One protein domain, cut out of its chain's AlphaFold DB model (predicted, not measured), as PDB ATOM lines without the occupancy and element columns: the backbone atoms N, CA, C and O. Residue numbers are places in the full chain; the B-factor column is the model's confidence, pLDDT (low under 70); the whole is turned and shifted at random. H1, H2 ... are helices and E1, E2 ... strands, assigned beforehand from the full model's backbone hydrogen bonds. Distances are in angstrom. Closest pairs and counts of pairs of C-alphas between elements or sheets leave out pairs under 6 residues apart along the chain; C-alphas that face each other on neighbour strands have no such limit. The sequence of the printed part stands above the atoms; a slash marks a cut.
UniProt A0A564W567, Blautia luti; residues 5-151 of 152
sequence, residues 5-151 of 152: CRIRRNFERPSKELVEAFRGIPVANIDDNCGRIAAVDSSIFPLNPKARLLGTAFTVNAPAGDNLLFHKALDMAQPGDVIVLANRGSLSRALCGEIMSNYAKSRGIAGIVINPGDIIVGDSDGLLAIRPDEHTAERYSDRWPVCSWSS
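AT A GLANCE: This is residues 5 to 151 of the 152 residues of a protein of Blautia luti (UniProt A0A564W567). With little regular structure, a small parallel sheet, E2 E3 E5, is the core, with H3 over one face and the pair E1 E6 at one side. The 147 printed residues, 57 of them in E1 H1 H2 E2 H3 E3 E4 H4 E5 E6, are of mixed class. The whole is compact, radius of gyration of the C-alphas 15.0 A, spanning 38 by 35 by 33 A.

HOW THE PARTS SIT: E3, residues 81 to 86, is parallel to E2, 56 to 61, N 58 and O 82 at 2.8 A, and to E5, 111 to 114, N 85 and O 113 at 2.8 A. H3, 68 to 76, touches H4, 98 to 106, the closest C-alphas, Leu 74 and Ala 104, at 6.3 A. E1, 5 to 7, and E6, 147 to 150, are antiparallel, N 6 and O 148 at 3.0 A.

IN THESE COORDINATES: E2 runs 16.2 A, from C-alpha 56 at (-38.144, 0.307, -41.807) to C-alpha 61 at (-27.285, 12.350, -40.882).

THE WHOLE: The links 34 to 55 and 115 to 146 are long; pLDDT is under 70 in 116 to 151.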
ATOM      1  N   CYS A   5     -26.424  18.440 -32.140       81.75
ATOM      2  CA  CYS A   5     -26.741  17.024 -32.340       81.75
ATOM      3  C   CYS A   5     -28.186  16.706 -31.922       81.75
ATOM      4  O   CYS A   5     -28.564  16.944 -30.773       81.75
ATOM      5  N   ARG A   6     -28.994  16.144 -32.835       86.56
ATOM      6  CA  ARG A   6     -30.396  15.780 -32.572       86.56
ATOM      7  C   ARG A   6     -30.617  14.283 -32.740       86.56
ATOM      8  O   ARG A   6     -30.317  13.714 -33.786       86.56
ATOM      9  N   ILE A   7     -31.220  13.673 -31.720       87.38
ATOM     10  CA  ILE A   7     -31.622  12.264 -31.720       87.38
ATOM     11  C   ILE A   7     -33.111  12.195 -31.390       87.38
ATOM     12  O   ILE A   7     -33.513  12.452 -30.250       87.38
ATOM     13  N   ARG A   8     -33.940  11.816 -32.364       86.12
ATOM     14  CA  ARG A   8     -35.338  11.466 -32.106       86.12
ATOM     15  C   ARG A   8     -35.398  10.037 -31.591       86.12
ATOM     16  O   ARG A   8     -35.172   9.081 -32.324       86.12
ATOM     17  N   ARG A   9     -35.684   9.900 -30.296       84.88
ATOM     18  CA  ARG A   9     -35.721   8.596 -29.615       84.88
ATOM     19  C   ARG A   9     -36.933   7.757 -29.997       84.88
ATOM     20  O   ARG A   9     -36.828   6.538 -30.054       84.88
ATOM     21  N   ASN A  10     -38.043   8.429 -30.284       83.50
ATOM     22  CA  ASN A  10     -39.316   7.802 -30.589       83.50
ATOM     23  C   ASN A  10     -39.790   8.285 -31.959       83.50
ATOM     24  O   ASN A  10     -39.836   9.488 -32.219       83.50
ATOM     25  N   PHE A  11     -40.146   7.334 -32.811       86.06
ATOM     26  CA  PHE A  11     -40.841   7.546 -34.069       86.06
ATOM     27  C   PHE A  11     -41.744   6.336 -34.309       86.06
ATOM     28  O   PHE A  11     -41.475   5.241 -33.807       86.06
ATOM     29  N   GLU A  12     -42.831   6.555 -35.032       86.19
ATOM     30  CA  GLU A  12     -43.770   5.495 -35.363       86.19
ATOM     31  C   GLU A  12     -43.169   4.605 -36.452       86.19
ATOM     32  O   GLU A  12     -42.761   5.089 -37.511       86.19
ATOM     33  N   ARG A  13     -43.071   3.306 -36.167       88.44
ATOM     34  CA  ARG A  13     -42.670   2.309 -37.158       88.44
ATOM     35  C   ARG A  13     -43.925   1.749 -37.825       88.44
ATOM     36  O   ARG A  13     -44.893   1.481 -37.111       88.44
ATOM     37  N   PRO A  14     -43.914   1.534 -39.149       88.44
ATOM     38  CA  PRO A  14     -44.988   0.810 -39.811       88.44
ATOM     39  C   PRO A  14     -45.109  -0.606 -39.236       88.44
ATOM     40  O   PRO A  14     -44.148  -1.165 -38.695       88.44
ATOM     41  N   SER A  15     -46.298  -1.194 -39.358       92.94
ATOM     42  CA  SER A  15     -46.518  -2.571 -38.922       92.94
ATOM     43  C   SER A  15     -45.630  -3.537 -39.707       92.94
ATOM     44  O   SER A  15     -45.321  -3.319 -40.884       92.94
ATOM     45  N   LYS A  16     -45.210  -4.628 -39.061       90.94
ATOM     46  CA  LYS A  16     -44.348  -5.628 -39.706       90.94
ATOM     47  C   LYS A  16     -45.054  -6.260 -40.897       90.94
ATOM     48  O   LYS A  16     -44.429  -6.482 -41.922       90.94
ATOM     49  N   GLU A  17     -46.356  -6.478 -40.781       93.81
ATOM     50  CA  GLU A  17     -47.203  -7.043 -41.826       93.81
ATOM     51  C   GLU A  17     -47.201  -6.157 -43.076       93.81
ATOM     52  O   GLU A  17     -47.094  -6.667 -44.189       93.81
ATOM     53  N   LEU A  18     -47.256  -4.830 -42.898       91.50
ATOM     54  CA  LEU A  18     -47.184  -3.880 -44.006       91.50
ATOM     55  C   LEU A  18     -45.810  -3.906 -44.675       91.50
ATOM     56  O   LEU A  18     -45.730  -3.934 -45.899       91.50
ATOM     57  N   VAL A  19     -44.729  -3.909 -43.890       88.56
ATOM     58  CA  VAL A  19     -43.362  -3.968 -44.431       88.56
ATOM     59  C   VAL A  19     -43.153  -5.267 -45.210       88.56
ATOM     60  O   VAL A  19     -42.672  -5.241 -46.340       88.56
ATOM     61  N   GLU A  20     -43.566  -6.397 -44.643       91.44
ATOM     62  CA  GLU A  20     -43.437  -7.715 -45.262       91.44
ATOM     63  C   GLU A  20     -44.289  -7.872 -46.528       91.44
ATOM     64  O   GLU A  20     -43.893  -8.611 -47.428       91.44
ATOM     65  N   ALA A  21     -45.394  -7.134 -46.666       92.56
ATOM     66  CA  ALA A  21     -46.203  -7.138 -47.886       92.56
ATOM     67  C   ALA A  21     -45.430  -6.655 -49.131       92.56
ATOM     68  O   ALA A  21     -45.784  -7.021 -50.249       92.56
ATOM     69  N   PHE A  22     -44.348  -5.885 -48.960       88.69
ATOM     70  CA  PHE A  22     -43.477  -5.464 -50.064       88.69
ATOM     71  C   PHE A  22     -42.454  -6.529 -50.482       88.69
ATOM     72  O   PHE A  22     -41.737  -6.355 -51.474       88.69
ATOM     73  N   ARG A  23     -42.350  -7.647 -49.754       90.19
ATOM     74  CA  ARG A  23     -41.370  -8.693 -50.049       90.19
ATOM     75  C   ARG A  23     -41.615  -9.299 -51.429       90.19
ATOM     76  O   ARG A  23     -42.689  -9.797 -51.737       90.19
ATOM     77  N   GLY A  24     -40.566  -9.300 -52.249       85.81
ATOM     78  CA  GLY A  24     -40.602  -9.871 -53.598       85.81
ATOM     79  C   GLY A  24     -41.199  -8.949 -54.665       85.81
ATOM     80  O   GLY A  24     -41.118  -9.287 -55.843       85.81
ATOM     81  N   ILE A  25     -41.723  -7.777 -54.290       88.50
ATOM     82  CA  ILE A  25     -42.175  -6.774 -55.255       88.50
ATOM     83  C   ILE A  25     -40.945  -6.042 -55.825       88.50
ATOM     84  O   ILE A  25     -40.098  -5.577 -55.057       88.50
ATOM     85  N   PRO A  26     -40.805  -5.923 -57.158       88.56
ATOM     86  CA  PRO A  26     -39.739  -5.128 -57.760       88.56
ATOM     87  C   PRO A  26     -39.820  -3.651 -57.352       88.56
ATOM     88  O   PRO A  26     -40.890  -3.049 -57.413       88.56
ATOM     89  N   VAL A  27     -38.675  -3.045 -57.009       85.00
ATOM     90  CA  VAL A  27     -38.587  -1.626 -56.602       85.00
ATOM     91  C   VAL A  27     -39.146  -0.687 -57.675       85.00
ATOM     92  O   VAL A  27     -39.821   0.275 -57.329       85.00
ATOM     93  N   ALA A  28     -38.946  -1.000 -58.961       85.94
ATOM     94  CA  ALA A  28     -39.500  -0.222 -60.071       85.94
ATOM     95  C   ALA A  28     -41.033  -0.121 -59.999       85.94
ATOM     96  O   ALA A  28     -41.582   0.969 -60.083       85.94
ATOM     97  N   ASN A  29     -41.719  -1.237 -59.728       90.31
ATOM     98  CA  ASN A  29     -43.176  -1.249 -59.606       90.31
ATOM     99  C   ASN A  29     -43.645  -0.429 -58.397       90.31
ATOM    100  O   ASN A  29     -44.708   0.187 -58.446       90.31
ATOM    101  N   ILE A  30     -42.882  -0.441 -57.299       86.69
ATOM    102  CA  ILE A  30     -43.187   0.374 -56.117       86.69
ATOM    103  C   ILE A  30     -43.053   1.858 -56.474       86.69
ATOM    104  O   ILE A  30     -43.981   2.622 -56.229       86.69
ATOM    105  N   ASP A  31     -41.945   2.254 -57.102       86.25
ATOM    106  CA  ASP A  31     -41.698   3.646 -57.484       86.25
ATOM    107  C   ASP A  31     -42.715   4.161 -58.516       86.25
ATOM    108  O   ASP A  31     -43.216   5.275 -58.372       86.25
ATOM    109  N   ASP A  32     -43.126   3.330 -59.480       90.88
ATOM    110  CA  ASP A  32     -44.200   3.655 -60.428       90.88
ATOM    111  C   ASP A  32     -45.513   4.005 -59.711       90.88
ATOM    112  O   ASP A  32     -46.152   5.010 -60.030       90.88
ATOM    113  N   ASN A  33     -45.883   3.227 -58.687       89.88
ATOM    114  CA  ASN A  33     -47.064   3.501 -57.860       89.88
ATOM    115  C   ASN A  33     -46.866   4.699 -56.915       89.88
ATOM    116  O   ASN A  33     -47.842   5.318 -56.493       89.88
ATOM    117  N   CYS A  34     -45.621   5.060 -56.609       81.69
ATOM    118  CA  CYS A  34     -45.275   6.266 -55.863       81.69
ATOM    119  C   CYS A  34     -45.110   7.509 -56.755       81.69
ATOM    120  O   CYS A  34     -44.687   8.552 -56.260       81.69
ATOM    121  N   GLY A  35     -45.441   7.433 -58.050       87.44
ATOM    122  CA  GLY A  35     -45.355   8.566 -58.975       87.44
ATOM    123  C   GLY A  35     -43.952   8.835 -59.525       87.44
ATOM    124  O   GLY A  35     -43.719   9.921 -60.051       87.44
ATOM    125  N   ARG A  36     -43.038   7.860 -59.438       82.56
ATOM    126  CA  ARG A  36     -41.647   7.920 -59.926       82.56
ATOM    127  C   ARG A  36     -40.803   9.015 -59.269       82.56
ATOM    128  O   ARG A  36     -40.041   9.719 -59.930       82.56
ATOM    129  N   ILE A  37     -41.001   9.202 -57.964       79.56
ATOM    130  CA  ILE A  37     -40.324  10.225 -57.147       79.56
ATOM    131  C   ILE A  37     -39.767   9.676 -55.825       79.56
ATOM    132  O   ILE A  37     -39.243  10.451 -55.024       79.56
ATOM    133  N   ALA A  38     -39.933   8.379 -55.554       76.62
ATOM    134  CA  ALA A  38     -39.594   7.764 -54.272       76.62
ATOM    135  C   ALA A  38     -38.293   6.950 -54.323       76.62
ATOM    136  O   ALA A  38     -37.714   6.667 -53.271       76.62
ATOM    137  N   ALA A  39     -37.829   6.583 -55.519       80.12
ATOM    138  CA  ALA A  39     -36.544   5.932 -55.707       80.12
ATOM    139  C   ALA A  39     -35.375   6.801 -55.212       80.12
ATOM    140  O   ALA A  39     -35.399   8.032 -55.264       80.12
ATOM    141  N   VAL A  40     -34.331   6.124 -54.735       81.44
ATOM    142  CA  VAL A  40     -33.045   6.755 -54.430       81.44
ATOM    143  C   VAL A  40     -32.284   7.082 -55.715       81.44
ATOM    144  O   VAL A  40     -32.610   6.579 -56.790       81.44
ATOM    145  N   ASP A  41     -31.247   7.908 -55.594       80.50
ATOM    146  CA  ASP A  41     -30.348   8.213 -56.704       80.50
ATOM    147  C   ASP A  41     -29.692   6.939 -57.270       80.50
ATOM    148  O   ASP A  41     -29.340   6.025 -56.520       80.50
ATOM    149  N   SER A  42     -29.501   6.883 -58.590       77.56
ATOM    150  CA  SER A  42     -28.942   5.718 -59.291       77.56
ATOM    151  C   SER A  42     -27.508   5.375 -58.886       77.56
ATOM    152  O   SER A  42     -27.063   4.250 -59.109       77.56
ATOM    153  N   SER A  43     -26.787   6.319 -58.280       76.69
ATOM    154  CA  SER A  43     -25.459   6.081 -57.713       76.69
ATOM    155  C   SER A  43     -25.483   5.268 -56.409       76.69
ATOM    156  O   SER A  43     -24.434   4.789 -55.978       76.69
ATOM    157  N   ILE A  44     -26.654   5.044 -55.794       77.44
ATOM    158  CA  ILE A  44     -26.816   4.061 -54.716       77.44
ATOM    159  C   ILE A  44     -27.080   2.687 -55.334       77.44
ATOM    160  O   ILE A  44     -28.141   2.434 -55.905       77.44
ATOM    161  N   PHE A  45     -26.143   1.758 -55.156       77.38
ATOM    162  CA  PHE A  45     -26.253   0.397 -55.680       77.38
ATOM    163  C   PHE A  45     -25.883  -0.656 -54.627       77.38
ATOM    164  O   PHE A  45     -25.075  -0.400 -53.730       77.38
ATOM    165  N   PRO A  46     -26.462  -1.870 -54.703       76.75
ATOM    166  CA  PRO A  46     -26.116  -2.940 -53.784       76.75
ATOM    167  C   PRO A  46     -24.711  -3.470 -54.079       76.75
ATOM    168  O   PRO A  46     -24.397  -3.848 -55.206       76.75
ATOM    169  N   LEU A  47     -23.886  -3.595 -53.038       76.88
ATOM    170  CA  LEU A  47     -22.544  -4.181 -53.154       76.88
ATOM    171  C   LEU A  47     -22.599  -5.692 -53.442       76.88
ATOM    172  O   LEU A  47     -21.698  -6.248 -54.062       76.88
ATOM    173  N   ASN A  48     -23.695  -6.351 -53.053       76.25
ATOM    174  CA  ASN A  48     -24.023  -7.713 -53.462       76.25
ATOM    175  C   ASN A  48     -25.260  -7.699 -54.384       76.25
ATOM    176  O   ASN A  48     -26.370  -7.516 -53.883       76.25
ATOM    177  N   PRO A  49     -25.124  -7.970 -55.697       71.00
ATOM    178  CA  PRO A  49     -26.239  -7.922 -56.656       71.00
ATOM    179  C   PRO A  49     -27.407  -8.878 -56.352       71.00
ATOM    180  O   PRO A  49     -28.544  -8.666 -56.784       71.00
ATOM    181  N   LYS A  50     -27.144  -9.959 -55.605       75.69
ATOM    182  CA  LYS A  50     -28.172 -10.926 -55.193       75.69
ATOM    183  C   LYS A  50     -28.893 -10.507 -53.915       75.69
ATOM    184  O   LYS A  50     -29.960 -11.047 -53.631       75.69
ATOM    185  N   ALA A  51     -28.333  -9.571 -53.150       75.88
ATOM    186  CA  ALA A  51     -28.970  -9.098 -51.936       75.88
ATOM    187  C   ALA A  51     -30.282  -8.374 -52.266       75.88
ATOM    188  O   ALA A  51     -30.444  -7.735 -53.311       75.88
ATOM    189  N   ARG A  52     -31.245  -8.510 -51.361       80.06
ATOM    190  CA  ARG A  52     -32.494  -7.753 -51.357       80.06
ATOM    191  C   ARG A  52     -32.610  -7.106 -49.992       80.06
ATOM    192  O   ARG A  52     -32.349  -7.762 -48.986       80.06
ATOM    193  N   LEU A  53     -32.970  -5.834 -49.986       84.81
ATOM    194  CA  LEU A  53     -33.081  -5.031 -48.783       84.81
ATOM    195  C   LEU A  53     -34.542  -4.635 -48.598       84.81
ATOM    196  O   LEU A  53     -35.156  -4.108 -49.522       84.81
ATOM    197  N   LEU A  54     -35.088  -4.914 -47.421       86.31
ATOM    198  CA  LEU A  54     -36.447  -4.556 -47.039       86.31
ATOM    199  C   LEU A  54     -36.476  -4.308 -45.534       86.31
ATOM    200  O   LEU A  54     -35.972  -5.133 -44.774       86.31
ATOM    201  N   GLY A  55     -37.070  -3.196 -45.117       88.19
ATOM    202  CA  GLY A  55     -37.242  -2.878 -43.708       88.19
ATOM    203  C   GLY A  55     -37.622  -1.422 -43.473       88.19
ATOM    204  O   GLY A  55     -37.788  -0.645 -44.413       88.19
ATOM    205  N   THR A  56     -37.764  -1.057 -42.201       87.25
ATOM    206  CA  THR A  56     -38.144   0.307 -41.807       87.25
ATOM    207  C   THR A  56     -36.926   1.222 -41.810       87.25
ATOM    208  O   THR A  56     -35.927   0.913 -41.169       87.25
ATOM    209  N   ALA A  57     -36.999   2.371 -42.482       86.75
ATOM    210  CA  ALA A  57     -35.878   3.305 -42.533       86.75
ATOM    211  C   ALA A  57     -35.562   3.915 -41.151       86.75
ATOM    212  O   ALA A  57     -36.381   4.618 -40.560       86.75
ATOM    213  N   PHE A  58     -34.337   3.702 -40.675       87.31
ATOM    214  CA  PHE A  58     -33.740   4.380 -39.531       87.31
ATOM    215  C   PHE A  58     -32.673   5.350 -40.041       87.31
ATOM    216  O   PHE A  58     -31.590   4.951 -40.462       87.31
ATOM    217  N   THR A  59     -32.980   6.642 -40.042       88.25
ATOM    218  CA  THR A  59     -32.169   7.633 -40.762       88.25
ATOM    219  C   THR A  59     -31.108   8.285 -39.876       88.25
ATOM    220  O   THR A  59     -31.421   8.755 -38.782       88.25
ATOM    221  N   VAL A  60     -29.883   8.419 -40.364       87.06
ATOM    222  CA  VAL A  60     -28.760   9.051 -39.670       87.06
ATOM    223  C   VAL A  60     -28.086  10.045 -40.600       87.06
ATOM    224  O   VAL A  60     -27.582   9.666 -41.645       87.06
ATOM    225  N   ASN A  61     -28.043  11.309 -40.204       85.94
ATOM    226  CA  ASN A  61     -27.285  12.350 -40.882       85.94
ATOM    227  C   ASN A  61     -26.199  12.854 -39.928       85.94
ATOM    228  O   ASN A  61     -26.502  13.511 -38.924       85.94
ATOM    229  N   ALA A  62     -24.956  12.494 -40.231       84.69
ATOM    230  CA  ALA A  62     -23.778  12.782 -39.432       84.69
ATOM    231  C   ALA A  62     -22.844  13.781 -40.144       84.69
ATOM    232  O   ALA A  62     -22.887  13.910 -41.370       84.69
ATOM    233  N   PRO A  63     -22.022  14.537 -39.396       82.25
ATOM    234  CA  PRO A  63     -20.992  15.371 -39.994       82.25
ATOM    235  C   PRO A  63     -19.804  14.550 -40.510       82.25
ATOM    236  O   PRO A  63     -19.496  13.476 -39.993       82.25
ATOM    237  N   ALA A  64     -19.090  15.133 -41.479       79.69
ATOM    238  CA  ALA A  64     -17.896  14.569 -42.103       79.69
ATOM    239  C   ALA A  64     -16.879  14.035 -41.081       79.69
ATOM    240  O   ALA A  64     -16.170  14.805 -40.434       79.69
ATOM    241  N   GLY A  65     -16.758  12.708 -40.996       76.00
ATOM    242  CA  GLY A  65     -15.765  12.045 -40.147       76.00
ATOM    243  C   GLY A  65     -16.182  11.826 -38.693       76.00
ATOM    244  O   GLY A  65     -15.331  11.456 -37.890       76.00
ATOM    245  N   ASP A  66     -17.456  12.026 -38.356       83.62
ATOM    246  CA  ASP A  66     -18.018  11.702 -37.045       83.62
ATOM    247  C   ASP A  66     -18.985  10.517 -37.165       83.62
ATOM    248  O   ASP A  66     -20.078  10.625 -37.721       83.62
ATOM    249  N   ASN A  67     -18.594   9.368 -36.618       85.19
ATOM    250  CA  ASN A  67     -19.410   8.156 -36.615       85.19
ATOM    251  C   ASN A  67     -20.201   7.949 -35.306       85.19
ATOM    252  O   ASN A  67     -20.901   6.941 -35.177       85.19
ATOM    253  N   LEU A  68     -20.163   8.883 -34.343       87.94
ATOM    254  CA  LEU A  68     -20.839   8.730 -33.044       87.94
ATOM    255  C   LEU A  68     -22.356   8.593 -33.198       87.94
ATOM    256  O   LEU A  68     -22.989   7.776 -32.523       87.94
ATOM    257  N   LEU A  69     -22.951   9.355 -34.119       87.94
ATOM    258  CA  LEU A  69     -24.380   9.258 -34.430       87.94
ATOM    259  C   LEU A  69     -24.760   7.905 -35.040       87.94
ATOM    260  O   LEU A  69     -25.866   7.419 -34.804       87.94
ATOM    261  N   PHE A  70     -23.844   7.279 -35.776       88.94
ATOM    262  CA  PHE A  70     -24.063   5.955 -36.340       88.94
ATOM    263  C   PHE A  70     -23.960   4.860 -35.270       88.94
ATOM    264  O   PHE A  70     -24.841   4.007 -35.203       88.94
ATOM    265  N   HIS A  71     -22.992   4.940 -34.351       90.75
ATOM    266  CA  HIS A  71     -22.966   4.064 -33.171       90.75
ATOM    267  C   HIS A  71     -24.263   4.162 -32.369       90.75
ATOM    268  O   HIS A  71     -24.887   3.152 -32.045       90.75
ATOM    269  N   LYS A  72     -24.728   5.390 -32.121       90.75
ATOM    270  CA  LYS A  72     -25.978   5.595 -31.396       90.75
ATOM    271  C   LYS A  72     -27.193   5.039 -32.143       90.75
ATOM    272  O   LYS A  72     -28.122   4.538 -31.509       90.75
ATOM    273  N   ALA A  73     -27.190   5.116 -33.470       90.38
ATOM    274  CA  ALA A  73     -28.228   4.525 -34.300       90.38
ATOM    275  C   ALA A  73     -28.242   2.996 -34.199       90.38
ATOM    276  O   ALA A  73     -29.314   2.431 -34.017       90.38
ATOM    277  N   LEU A  74     -27.080   2.336 -34.227       90.56
ATOM    278  CA  LEU A  74     -26.978   0.882 -34.049       90.56
ATOM    279  C   LEU A  74     -27.536   0.423 -32.694       90.56
ATOM    280  O   LEU A  74     -28.207  -0.606 -32.617       90.56
ATOM    281  N   ASP A  75     -27.317   1.205 -31.634       92.06
ATOM    282  CA  ASP A  75     -27.872   0.908 -30.310       92.06
ATOM    283  C   ASP A  75     -29.400   1.017 -30.269       92.06
ATOM    284  O   ASP A  75     -30.055   0.248 -29.561       92.06
ATOM    285  N   MET A  76     -29.962   1.982 -31.000       91.31
ATOM    286  CA  MET A  76     -31.392   2.310 -30.997       91.31
ATOM    287  C   MET A  76     -32.209   1.546 -32.043       91.31
ATOM    288  O   MET A  76     -33.431   1.441 -31.903       91.31
ATOM    289  N   ALA A  77     -31.558   1.052 -33.093       91.62
ATOM    290  CA  ALA A  77     -32.192   0.299 -34.155       91.62
ATOM    291  C   ALA A  77     -32.780  -1.010 -33.615       91.62
ATOM    292  O   ALA A  77     -32.228  -1.670 -32.722       91.62
ATOM    293  N   GLN A  78     -33.928  -1.368 -34.174       92.06
ATOM    294  CA  GLN A  78     -34.654  -2.588 -33.863       92.06
ATOM    295  C   GLN A  78     -34.448  -3.623 -34.976       92.06
ATOM    296  O   GLN A  78     -34.151  -3.253 -36.117       92.06
ATOM    297  N   PRO A  79     -34.614  -4.924 -34.681       92.25
ATOM    298  CA  PRO A  79     -34.570  -5.950 -35.713       92.25
ATOM    299  C   PRO A  79     -35.567  -5.656 -36.844       92.25
ATOM    300  O   PRO A  79     -36.743  -5.393 -36.579       92.25
ATOM    301  N   GLY A  80     -35.098  -5.713 -38.091       87.75
ATOM    302  CA  GLY A  80     -35.871  -5.346 -39.285       87.75
ATOM    303  C   GLY A  80     -35.784  -3.871 -39.700       87.75
ATOM    304  O   GLY A  80     -36.306  -3.515 -40.758       87.75
ATOM    305  N   ASP A  81     -35.113  -3.008 -38.930       89.81
ATOM    306  CA  ASP A  81     -34.788  -1.653 -39.388       89.81
ATOM    307  C   ASP A  81     -33.703  -1.706 -40.488       89.81
ATOM    308  O   ASP A  81     -32.849  -2.595 -40.512       89.81
ATOM    309  N   VAL A  82     -33.724  -0.735 -41.398       87.88
ATOM    310  CA  VAL A  82     -32.690  -0.463 -42.403       87.88
ATOM    311  C   VAL A  82     -32.062   0.874 -42.060       87.88
ATOM    312  O   VAL A  82     -32.752   1.894 -42.060       87.88
ATOM    313  N   ILE A  83     -30.761   0.900 -41.782       89.50
ATOM    314  CA  ILE A  83     -30.086   2.165 -41.496       89.50
ATOM    315  C   ILE A  83     -29.846   2.903 -42.808       89.50
ATOM    316  O   ILE A  83     -29.191   2.377 -43.695       89.50
ATOM    317  N   VAL A  84     -30.339   4.131 -42.915       87.88
ATOM    318  CA  VAL A  84     -30.029   5.047 -44.017       87.88
ATOM    319  C   VAL A  84     -29.058   6.080 -43.463       87.88
ATOM    320  O   VAL A  84     -29.429   6.822 -42.561       87.88
ATOM    321  N   LEU A  85     -27.818   6.100 -43.940       86.88
ATOM    322  CA  LEU A  85     -26.727   6.911 -43.402       86.88
ATOM    323  C   LEU A  85     -26.279   7.959 -44.426       86.88
ATOM    324  O   LEU A  85     -26.015   7.627 -45.576       86.88
ATOM    325  N   ALA A  86     -26.163   9.210 -43.998       83.62
ATOM    326  CA  ALA A  86     -25.596  10.303 -44.774       83.62
ATOM    327  C   ALA A  86     -24.496  11.027 -43.991       83.62
ATOM    328  O   ALA A  86     -24.597  11.202 -42.775       83.62
ATOM    329  N   ASN A  87     -23.486  11.492 -44.721       80.88
ATOM    330  CA  ASN A  87     -22.305  12.206 -44.240       80.88
ATOM    331  C   ASN A  87     -22.139  13.581 -44.909       80.88
ATOM    332  O   ASN A  87     -21.023  14.086 -45.066       80.88
ATOM    333  N   ARG A  88     -23.245  14.168 -45.385       75.75
ATOM    334  CA  ARG A  88     -23.251  15.414 -46.173       75.75
ATOM    335  C   ARG A  88     -22.411  15.345 -47.465       75.75
ATOM    336  O   ARG A  88     -21.928  16.378 -47.919       75.75
ATOM    337  N   GLY A  89     -22.227  14.158 -48.049       71.31
ATOM    338  CA  GLY A  89     -21.467  13.972 -49.290       71.31
ATOM    339  C   GLY A  89     -19.949  14.049 -49.101       71.31
ATOM    340  O   GLY A  89     -19.232  14.385 -50.043       71.31
ATOM    341  N   SER A  90     -19.440  13.832 -47.880       72.88
ATOM    342  CA  SER A  90     -18.000  13.914 -47.629       72.88
ATOM    343  C   SER A  90     -17.273  12.638 -48.041       72.88
ATOM    344  O   SER A  90     -17.388  11.591 -47.402       72.88
ATOM    345  N   LEU A  91     -16.382  12.809 -49.017       76.12
ATOM    346  CA  LEU A  91     -15.431  11.806 -49.494       76.12
ATOM    347  C   LEU A  91     -14.101  11.789 -48.720       76.12
ATOM    348  O   LEU A  91     -13.100  11.264 -49.196       76.12
ATOM    349  N   SER A  92     -14.029  12.415 -47.545       74.62
ATOM    350  CA  SER A  92     -12.757  12.506 -46.810       74.62
ATOM    351  C   SER A  92     -12.513  11.322 -45.875       74.62
ATOM    352  O   SER A  92     -11.364  10.960 -45.627       74.62
ATOM    353  N   ARG A  93     -13.582  10.752 -45.305       75.44
ATOM    354  CA  ARG A  93     -13.531   9.732 -44.250       75.44
ATOM    355  C   ARG A  93     -14.769   8.846 -44.306       75.44
ATOM    356  O   ARG A  93     -15.865   9.337 -44.569       75.44
ATOM    357  N   ALA A  94     -14.596   7.564 -43.998       78.69
ATOM    358  CA  ALA A  94     -15.705   6.626 -43.894       78.69
ATOM    359  C   ALA A  94     -16.481   6.791 -42.584       78.69
ATOM    360  O   ALA A  94     -15.877   6.966 -41.526       78.69
ATOM    361  N   LEU A  95     -17.809   6.675 -42.649       78.44
ATOM    362  CA  LEU A  95     -18.656   6.610 -41.449       78.44
ATOM    363  C   LEU A  95     -18.916   5.182 -40.976       78.44
ATOM    364  O   LEU A  95     -19.206   4.971 -39.800       78.44
ATOM    365  N   CYS A  96     -18.852   4.216 -41.889       80.50
ATOM    366  CA  CYS A  96     -19.147   2.820 -41.619       80.50
ATOM    367  C   CYS A  96     -18.011   1.937 -42.122       80.50
ATOM    368  O   CYS A  96     -17.467   2.165 -43.205       80.50
ATOM    369  N   GLY A  97     -17.707   0.911 -41.333       80.88
ATOM    370  CA  GLY A  97     -16.814  -0.161 -41.727       80.88
ATOM    371  C   GLY A  97     -17.284  -1.523 -41.255       80.88
ATOM    372  O   GLY A  97     -18.442  -1.702 -40.862       80.88
ATOM    373  N   GLU A  98     -16.385  -2.496 -41.319       83.06
ATOM    374  CA  GLU A  98     -16.715  -3.907 -41.127       83.06
ATOM    375  C   GLU A  98     -17.303  -4.202 -39.740       83.06
ATOM    376  O   GLU A  98     -18.381  -4.787 -39.639       83.06
ATOM    377  N   ILE A  99     -16.649  -3.745 -38.667       84.56
ATOM    378  CA  ILE A  99     -17.060  -4.030 -37.280       84.56
ATOM    379  C   ILE A  99     -18.511  -3.597 -37.037       84.56
ATOM    380  O   ILE A  99     -19.317  -4.357 -36.499       84.56
ATOM    381  N   MET A 100     -18.871  -2.388 -37.472       86.62
ATOM    382  CA  MET A 100     -20.229  -1.868 -37.309       86.62
ATOM    383  C   MET A 100     -21.239  -2.592 -38.201       86.62
ATOM    384  O   MET A 100     -22.368  -2.821 -37.776       86.62
ATOM    385  N   SER A 101     -20.832  -2.997 -39.404       83.69
ATOM    386  CA  SER A 101     -21.676  -3.782 -40.311       83.69
ATOM    387  C   SER A 101     -21.986  -5.167 -39.730       83.69
ATOM    388  O   SER A 101     -23.134  -5.614 -39.744       83.69
ATOM    389  N   ASN A 102     -20.987  -5.823 -39.136       84.31
ATOM    390  CA  ASN A 102     -21.154  -7.094 -38.433       84.31
ATOM    391  C   ASN A 102     -21.999  -6.942 -37.161       84.31
ATOM    392  O   ASN A 102     -22.852  -7.787 -36.883       84.31
ATOM    393  N   TYR A 103     -21.831  -5.843 -36.424       88.44
ATOM    394  CA  TYR A 103     -22.680  -5.524 -35.277       88.44
ATOM    395  C   TYR A 103     -24.144  -5.287 -35.684       88.44
ATOM    396  O   TYR A 103     -25.062  -5.799 -35.045       88.44
ATOM    397  N   ALA A 104     -24.388  -4.581 -36.790       87.69
ATOM    398  CA  ALA A 104     -25.732  -4.404 -37.332       87.69
ATOM    399  C   ALA A 104     -26.382  -5.757 -37.663       87.69
ATOM    400  O   ALA A 104     -27.526  -6.021 -37.283       87.69
ATOM    401  N   LYS A 105     -25.620  -6.654 -38.301       85.88
ATOM    402  CA  LYS A 105     -26.067  -8.011 -38.626       85.88
ATOM    403  C   LYS A 105     -26.405  -8.826 -37.375       85.88
ATOM    404  O   LYS A 105     -27.446  -9.479 -37.351       85.88
ATOM    405  N   SER A 106     -25.578  -8.775 -36.326       89.81
ATOM    406  CA  SER A 106     -25.836  -9.513 -35.076       89.81
ATOM    407  C   SER A 106     -27.072  -9.004 -34.324       89.81
ATOM    408  O   SER A 106     -27.743  -9.776 -33.643       89.81
ATOM    409  N   ARG A 107     -27.420  -7.725 -34.499       90.88
ATOM    410  CA  ARG A 107     -28.636  -7.090 -33.963       90.88
ATOM    411  C   ARG A 107     -29.896  -7.353 -34.799       90.88
ATOM    412  O   ARG A 107     -30.973  -6.905 -34.411       90.88
ATOM    413  N   GLY A 108     -29.788  -8.062 -35.923       87.00
ATOM    414  CA  GLY A 108     -30.917  -8.339 -36.817       87.00
ATOM    415  C   GLY A 108     -31.373  -7.127 -37.636       87.00
ATOM    416  O   GLY A 108     -32.524  -7.081 -38.070       87.00
ATOM    417  N   ILE A 109     -30.501  -6.135 -37.832       89.06
ATOM    418  CA  ILE A 109     -30.751  -5.006 -38.736       89.06
ATOM    419  C   ILE A 109     -30.764  -5.547 -40.171       89.06
ATOM    420  O   ILE A 109     -29.888  -6.321 -40.558       89.06
ATOM    421  N   ALA A 110     -31.768  -5.158 -40.958       81.19
ATOM    422  CA  ALA A 110     -32.001  -5.702 -42.296       81.19
ATOM    423  C   ALA A 110     -30.939  -5.255 -43.315       81.19
ATOM    424  O   ALA A 110     -30.672  -5.965 -44.285       81.19
ATOM    425  N   GLY A 111     -30.309  -4.101 -43.083       84.25
ATOM    426  CA  GLY A 111     -29.133  -3.650 -43.823       84.25
ATOM    427  C   GLY A 111     -28.810  -2.176 -43.603       84.25
ATOM    428  O   GLY A 111     -29.424  -1.503 -42.772       84.25
ATOM    429  N   ILE A 112     -27.820  -1.690 -44.352       84.88
ATOM    430  CA  ILE A 112     -27.317  -0.315 -44.297       84.88
ATOM    431  C   ILE A 112     -27.293   0.241 -45.726       84.88
ATOM    432  O   ILE A 112     -26.763  -0.399 -46.633       84.88
ATOM    433  N   VAL A 113     -27.865   1.424 -45.914       78.19
ATOM    434  CA  VAL A 113     -27.827   2.231 -47.138       78.19
ATOM    435  C   VAL A 113     -27.018   3.478 -46.840       78.19
ATOM    436  O   VAL A 113     -27.224   4.100 -45.800       78.19
ATOM    437  N   ILE A 114     -26.126   3.857 -47.750       77.69
ATOM    438  CA  ILE A 114     -25.299   5.052 -47.597       77.69
ATOM    439  C   ILE A 114     -25.570   6.010 -48.750       77.69
ATOM    440  O   ILE A 114     -25.723   5.581 -49.892       77.69
ATOM    441  N   ASN A 115     -25.671   7.295 -48.423       70.12
ATOM    442  CA  ASN A 115     -25.934   8.350 -49.384       70.12
ATOM    443  C   ASN A 115     -24.792   8.476 -50.416       70.12
ATOM    444  O   ASN A 115     -23.627   8.246 -50.076       70.12
ATOM    445  N   PRO A 116     -25.088   8.871 -51.667       55.38
ATOM    446  CA  PRO A 116     -24.058   9.103 -52.667       55.38
ATOM    447  C   PRO A 116     -23.033  10.146 -52.222       55.38
ATOM    448  O   PRO A 116     -23.377  11.132 -51.564       55.38
ATOM    449  N   GLY A 117     -21.776   9.939 -52.614       50.66
ATOM    450  CA  GLY A 117     -20.665  10.814 -52.231       50.66
ATOM    451  C   GLY A 117     -20.103  10.561 -50.827       50.66
ATOM    452  O   GLY A 117     -19.198  11.274 -50.409       50.66
ATOM    453  N   ASP A 118     -20.585   9.551 -50.104       60.34
ATOM    454  CA  ASP A 118     -20.015   9.138 -48.820       60.34
ATOM    455  C   ASP A 118     -19.166   7.862 -48.972       60.34
ATOM    456  O   ASP A 118     -19.306   7.107 -49.936       60.34
ATOM    457  N   ILE A 119     -18.273   7.612 -48.011       53.88
ATOM    458  CA  ILE A 119     -17.312   6.498 -48.058       53.88
ATOM    459  C   ILE A 119     -17.690   5.380 -47.079       53.88
ATOM    460  O   ILE A 119     -18.014   5.632 -45.915       53.88
ATOM    461  N   ILE A 120     -17.542   4.132 -47.531       56.44
ATOM    462  CA  ILE A 120     -17.444   2.929 -46.683       56.44
ATOM    463  C   ILE A 120     -16.009   2.418 -46.751       56.44
ATOM    464  O   ILE A 120     -15.486   2.282 -47.854       56.44
ATOM    465  N   VAL A 121     -15.389   2.104 -45.611       48.72
ATOM    466  CA  VAL A 121     -14.061   1.463 -45.548       48.72
ATOM    467  C   VAL A 121     -14.156   0.171 -44.755       48.72
ATOM    468  O   VAL A 121     -14.671   0.171 -43.644       48.72
ATOM    469  N   GLY A 122     -13.613  -0.912 -45.299       52.16
ATOM    470  CA  GLY A 122     -13.573  -2.229 -44.665       52.16
ATOM    471  C   GLY A 122     -12.168  -2.805 -44.675       52.16
ATOM    472  O   GLY A 122     -11.320  -2.334 -45.437       52.16
ATOM    473  N   ASP A 123     -11.939  -3.785 -43.803       45.59
ATOM    474  CA  ASP A 123     -10.656  -4.464 -43.606       45.59
ATOM    475  C   ASP A 123     -10.668  -5.830 -44.331       45.59
ATOM    476  O   ASP A 123     -11.500  -6.063 -45.214       45.59
ATOM    477  N   SER A 124      -9.698  -6.683 -44.011       31.80
ATOM    478  CA  SER A 124      -9.186  -7.841 -44.753       31.80
ATOM    479  C   SER A 124     -10.197  -8.953 -45.104       31.80
ATOM    480  O   SER A 124      -9.854  -9.851 -45.876       31.80
ATOM    481  N   ASP A 125     -11.458  -8.817 -44.684       36.47
ATOM    482  CA  ASP A 125     -12.563  -9.762 -44.874       36.47
ATOM    483  C   ASP A 125     -13.748  -9.150 -45.686       36.47
ATOM    484  O   ASP A 125     -14.666  -9.874 -46.088       36.47
ATOM    485  N   GLY A 126     -13.728  -7.829 -45.971       34.66
ATOM    486  CA  GLY A 126     -14.724  -7.028 -46.734       34.66
ATOM    487  C   GLY A 126     -15.412  -5.936 -45.878       34.66
ATOM    488  O   GLY A 126     -15.744  -6.174 -44.728       34.66
ATOM    489  N   LEU A 127     -15.658  -4.677 -46.283       39.81
ATOM    490  CA  LEU A 127     -16.377  -4.077 -47.425       39.81
ATOM    491  C   LEU A 127     -15.908  -2.606 -47.633       39.81
ATOM    492  O   LEU A 127     -15.866  -1.866 -46.657       39.81
ATOM    493  N   LEU A 128     -15.662  -2.140 -48.868       41.59
ATOM    494  CA  LEU A 128     -15.278  -0.751 -49.237       41.59
ATOM    495  C   LEU A 128     -16.267  -0.184 -50.285       41.59
ATOM    496  O   LEU A 128     -16.643  -0.916 -51.199       41.59
ATOM    497  N   ALA A 129     -16.654   1.100 -50.215       48.00
ATOM    498  CA  ALA A 129     -17.416   1.777 -51.280       48.00
ATOM    499  C   ALA A 129     -17.020   3.256 -51.461       48.00
ATOM    500  O   ALA A 129     -17.108   4.040 -50.515       48.00
ATOM    501  N   ILE A 130     -16.628   3.603 -52.701       42.03
ATOM    502  CA  ILE A 130     -16.491   4.956 -53.277       42.03
ATOM    503  C   ILE A 130     -16.792   4.875 -54.792       42.03
ATOM    504  O   ILE A 130     -16.207   4.029 -55.467       42.03
ATOM    505  N   ARG A 131     -17.587   5.803 -55.350       39.78
ATOM    506  CA  ARG A 131     -17.336   6.401 -56.683       39.78
ATOM    507  C   ARG A 131     -17.569   7.926 -56.620       39.78
ATOM    508  O   ARG A 131     -18.688   8.328 -56.309       39.78
ATOM    509  N   PRO A 132     -16.536   8.776 -56.827       46.59
ATOM    510  CA  PRO A 132     -16.627  10.242 -56.693       46.59
ATOM    511  C   PRO A 132     -17.234  10.973 -57.896       46.59
ATOM    512  O   PRO A 132     -17.440  12.180 -57.834       46.59
ATOM    513  N   ASP A 133     -17.411  10.288 -59.020       46.56
ATOM    514  CA  ASP A 133     -17.461  10.903 -60.345       46.56
ATOM    515  C   ASP A 133     -18.835  11.458 -60.769       46.56
ATOM    516  O   ASP A 133     -18.917  12.115 -61.803       46.56
ATOM    517  N   GLU A 134     -19.894  11.285 -59.963       45.06
ATOM    518  CA  GLU A 134     -21.272  11.621 -60.379       45.06
ATOM    519  C   GLU A 134     -22.104  12.484 -59.403       45.06
ATOM    520  O   GLU A 134     -23.274  12.731 -59.694       45.06
ATOM    521  N   HIS A 135     -21.580  12.991 -58.273       41.66
ATOM    522  CA  HIS A 135     -22.448  13.665 -57.284       41.66
ATOM    523  C   HIS A 135     -22.070  15.105 -56.902       41.66
ATOM    524  O   HIS A 135     -20.978  15.386 -56.414       41.66
ATOM    525  N   THR A 136     -23.039  16.020 -57.064       40.22
ATOM    526  CA  THR A 136     -23.044  17.381 -56.502       40.22
ATOM    527  C   THR A 136     -23.824  17.373 -55.180       40.22
ATOM    528  O   THR A 136     -24.970  16.936 -55.119       40.22
ATOM    529  N   ALA A 137     -23.194  17.823 -54.093       39.31
ATOM    530  CA  ALA A 137     -23.611  17.593 -52.702       39.31
ATOM    531  C   ALA A 137     -24.854  18.378 -52.205       39.31
ATOM    532  O   ALA A 137     -25.107  18.435 -51.003       39.31
ATOM    533  N   GLU A 138     -25.650  19.002 -53.077       37.81
ATOM    534  CA  GLU A 138     -26.510  20.125 -52.661       37.81
ATOM    535  C   GLU A 138     -27.996  19.817 -52.363       37.81
ATOM    536  O   GLU A 138     -28.741  20.747 -52.072       37.81
ATOM    537  N   ARG A 139     -28.493  18.567 -52.389       37.94
ATOM    538  CA  ARG A 139     -29.967  18.349 -52.466       37.94
ATOM    539  C   ARG A 139     -30.744  17.746 -51.290       37.94
ATOM    540  O   ARG A 139     -31.962  17.636 -51.418       37.94
ATOM    541  N   TYR A 140     -30.153  17.396 -50.144       43.25
ATOM    542  CA  TYR A 140     -30.866  16.501 -49.202       43.25
ATOM    543  C   TYR A 140     -30.898  16.899 -47.712       43.25
ATOM    544  O   TYR A 140     -31.087  16.028 -46.862       43.25
ATOM    545  N   SER A 141     -30.775  18.182 -47.348       39.97
ATOM    546  CA  SER A 141     -30.765  18.599 -45.927       39.97
ATOM    547  C   SER A 141     -32.100  18.413 -45.182       39.97
ATOM    548  O   SER A 141     -32.087  18.171 -43.974       39.97
ATOM    549  N   ASP A 142     -33.246  18.459 -45.870       37.22
ATOM    550  CA  ASP A 142     -34.522  18.789 -45.207       37.22
ATOM    551  C   ASP A 142     -35.461  17.600 -44.902       37.22
ATOM    552  O   ASP A 142     -36.546  17.798 -44.359       37.22
ATOM    553  N   ARG A 143     -35.075  16.348 -45.199       43.38
ATOM    554  CA  ARG A 143     -35.959  15.160 -45.066       43.38
ATOM    555  C   ARG A 143     -35.500  14.089 -44.068       43.38
ATOM    556  O   ARG A 143     -35.875  12.933 -44.217       43.38
ATOM    557  N   TRP A 144     -34.716  14.434 -43.043       43.59
ATOM    558  CA  TRP A 144     -34.148  13.445 -42.105       43.59
ATOM    559  C   TRP A 144     -34.912  13.371 -40.769       43.59
ATOM    560  O   TRP A 144     -34.740  14.254 -39.921       43.59
ATOM    561  N   PRO A 145     -35.752  12.339 -40.542       45.62
ATOM    562  CA  PRO A 145     -36.627  12.280 -39.376       45.62
ATOM    563  C   PRO A 145     -35.969  11.779 -38.079       45.62
ATOM    564  O   PRO A 145     -36.458  12.159 -37.019       45.62
ATOM    565  N   VAL A 146     -34.906  10.961 -38.106       49.78
ATOM    566  CA  VAL A 146     -34.473  10.206 -36.900       49.78
ATOM    567  C   VAL A 146     -33.234  10.786 -36.195       49.78
ATOM    568  O   VAL A 146     -33.362  11.315 -35.091       49.78
ATOM    569  N   CYS A 147     -32.049  10.744 -36.806       42.00
ATOM    570  CA  CYS A 147     -30.828  11.358 -36.275       42.00
ATOM    571  C   CYS A 147     -30.298  12.384 -37.277       42.00
ATOM    572  O   CYS A 147     -30.078  12.044 -38.437       42.00
ATOM    573  N   SER A 148     -30.092  13.631 -36.853       46.69
ATOM    574  CA  SER A 148     -29.576  14.675 -37.742       46.69
ATOM    575  C   SER A 148     -28.667  15.669 -37.035       46.69
ATOM    576  O   SER A 148     -28.843  15.994 -35.856       46.69
ATOM    577  N   TRP A 149     -27.684  16.164 -37.785       36.72
ATOM    578  CA  TRP A 149     -26.760  17.199 -37.347       36.72
ATOM    579  C   TRP A 149     -26.917  18.453 -38.210       36.72
ATOM    580  O   TRP A 149     -26.836  18.389 -39.439       36.72
ATOM    581  N   SER A 150     -27.146  19.609 -37.579       42.06
ATOM    582  CA  SER A 150     -27.241  20.905 -38.264       42.06
ATOM    583  C   SER A 150     -26.044  21.791 -37.906       42.06
ATOM    584  O   SER A 150     -26.076  22.423 -36.848       42.06
ATOM    585  N   SER A 151     -25.020  21.866 -38.763       40.31
ATOM    586  CA  SER A 151     -24.144  23.045 -38.820       40.31
ATOM    587  C   SER A 151     -24.670  24.070 -39.806       40.31
ATOM    588  O   SER A 151     -25.256  23.694 -40.827       40.31
TER     589      SER A 151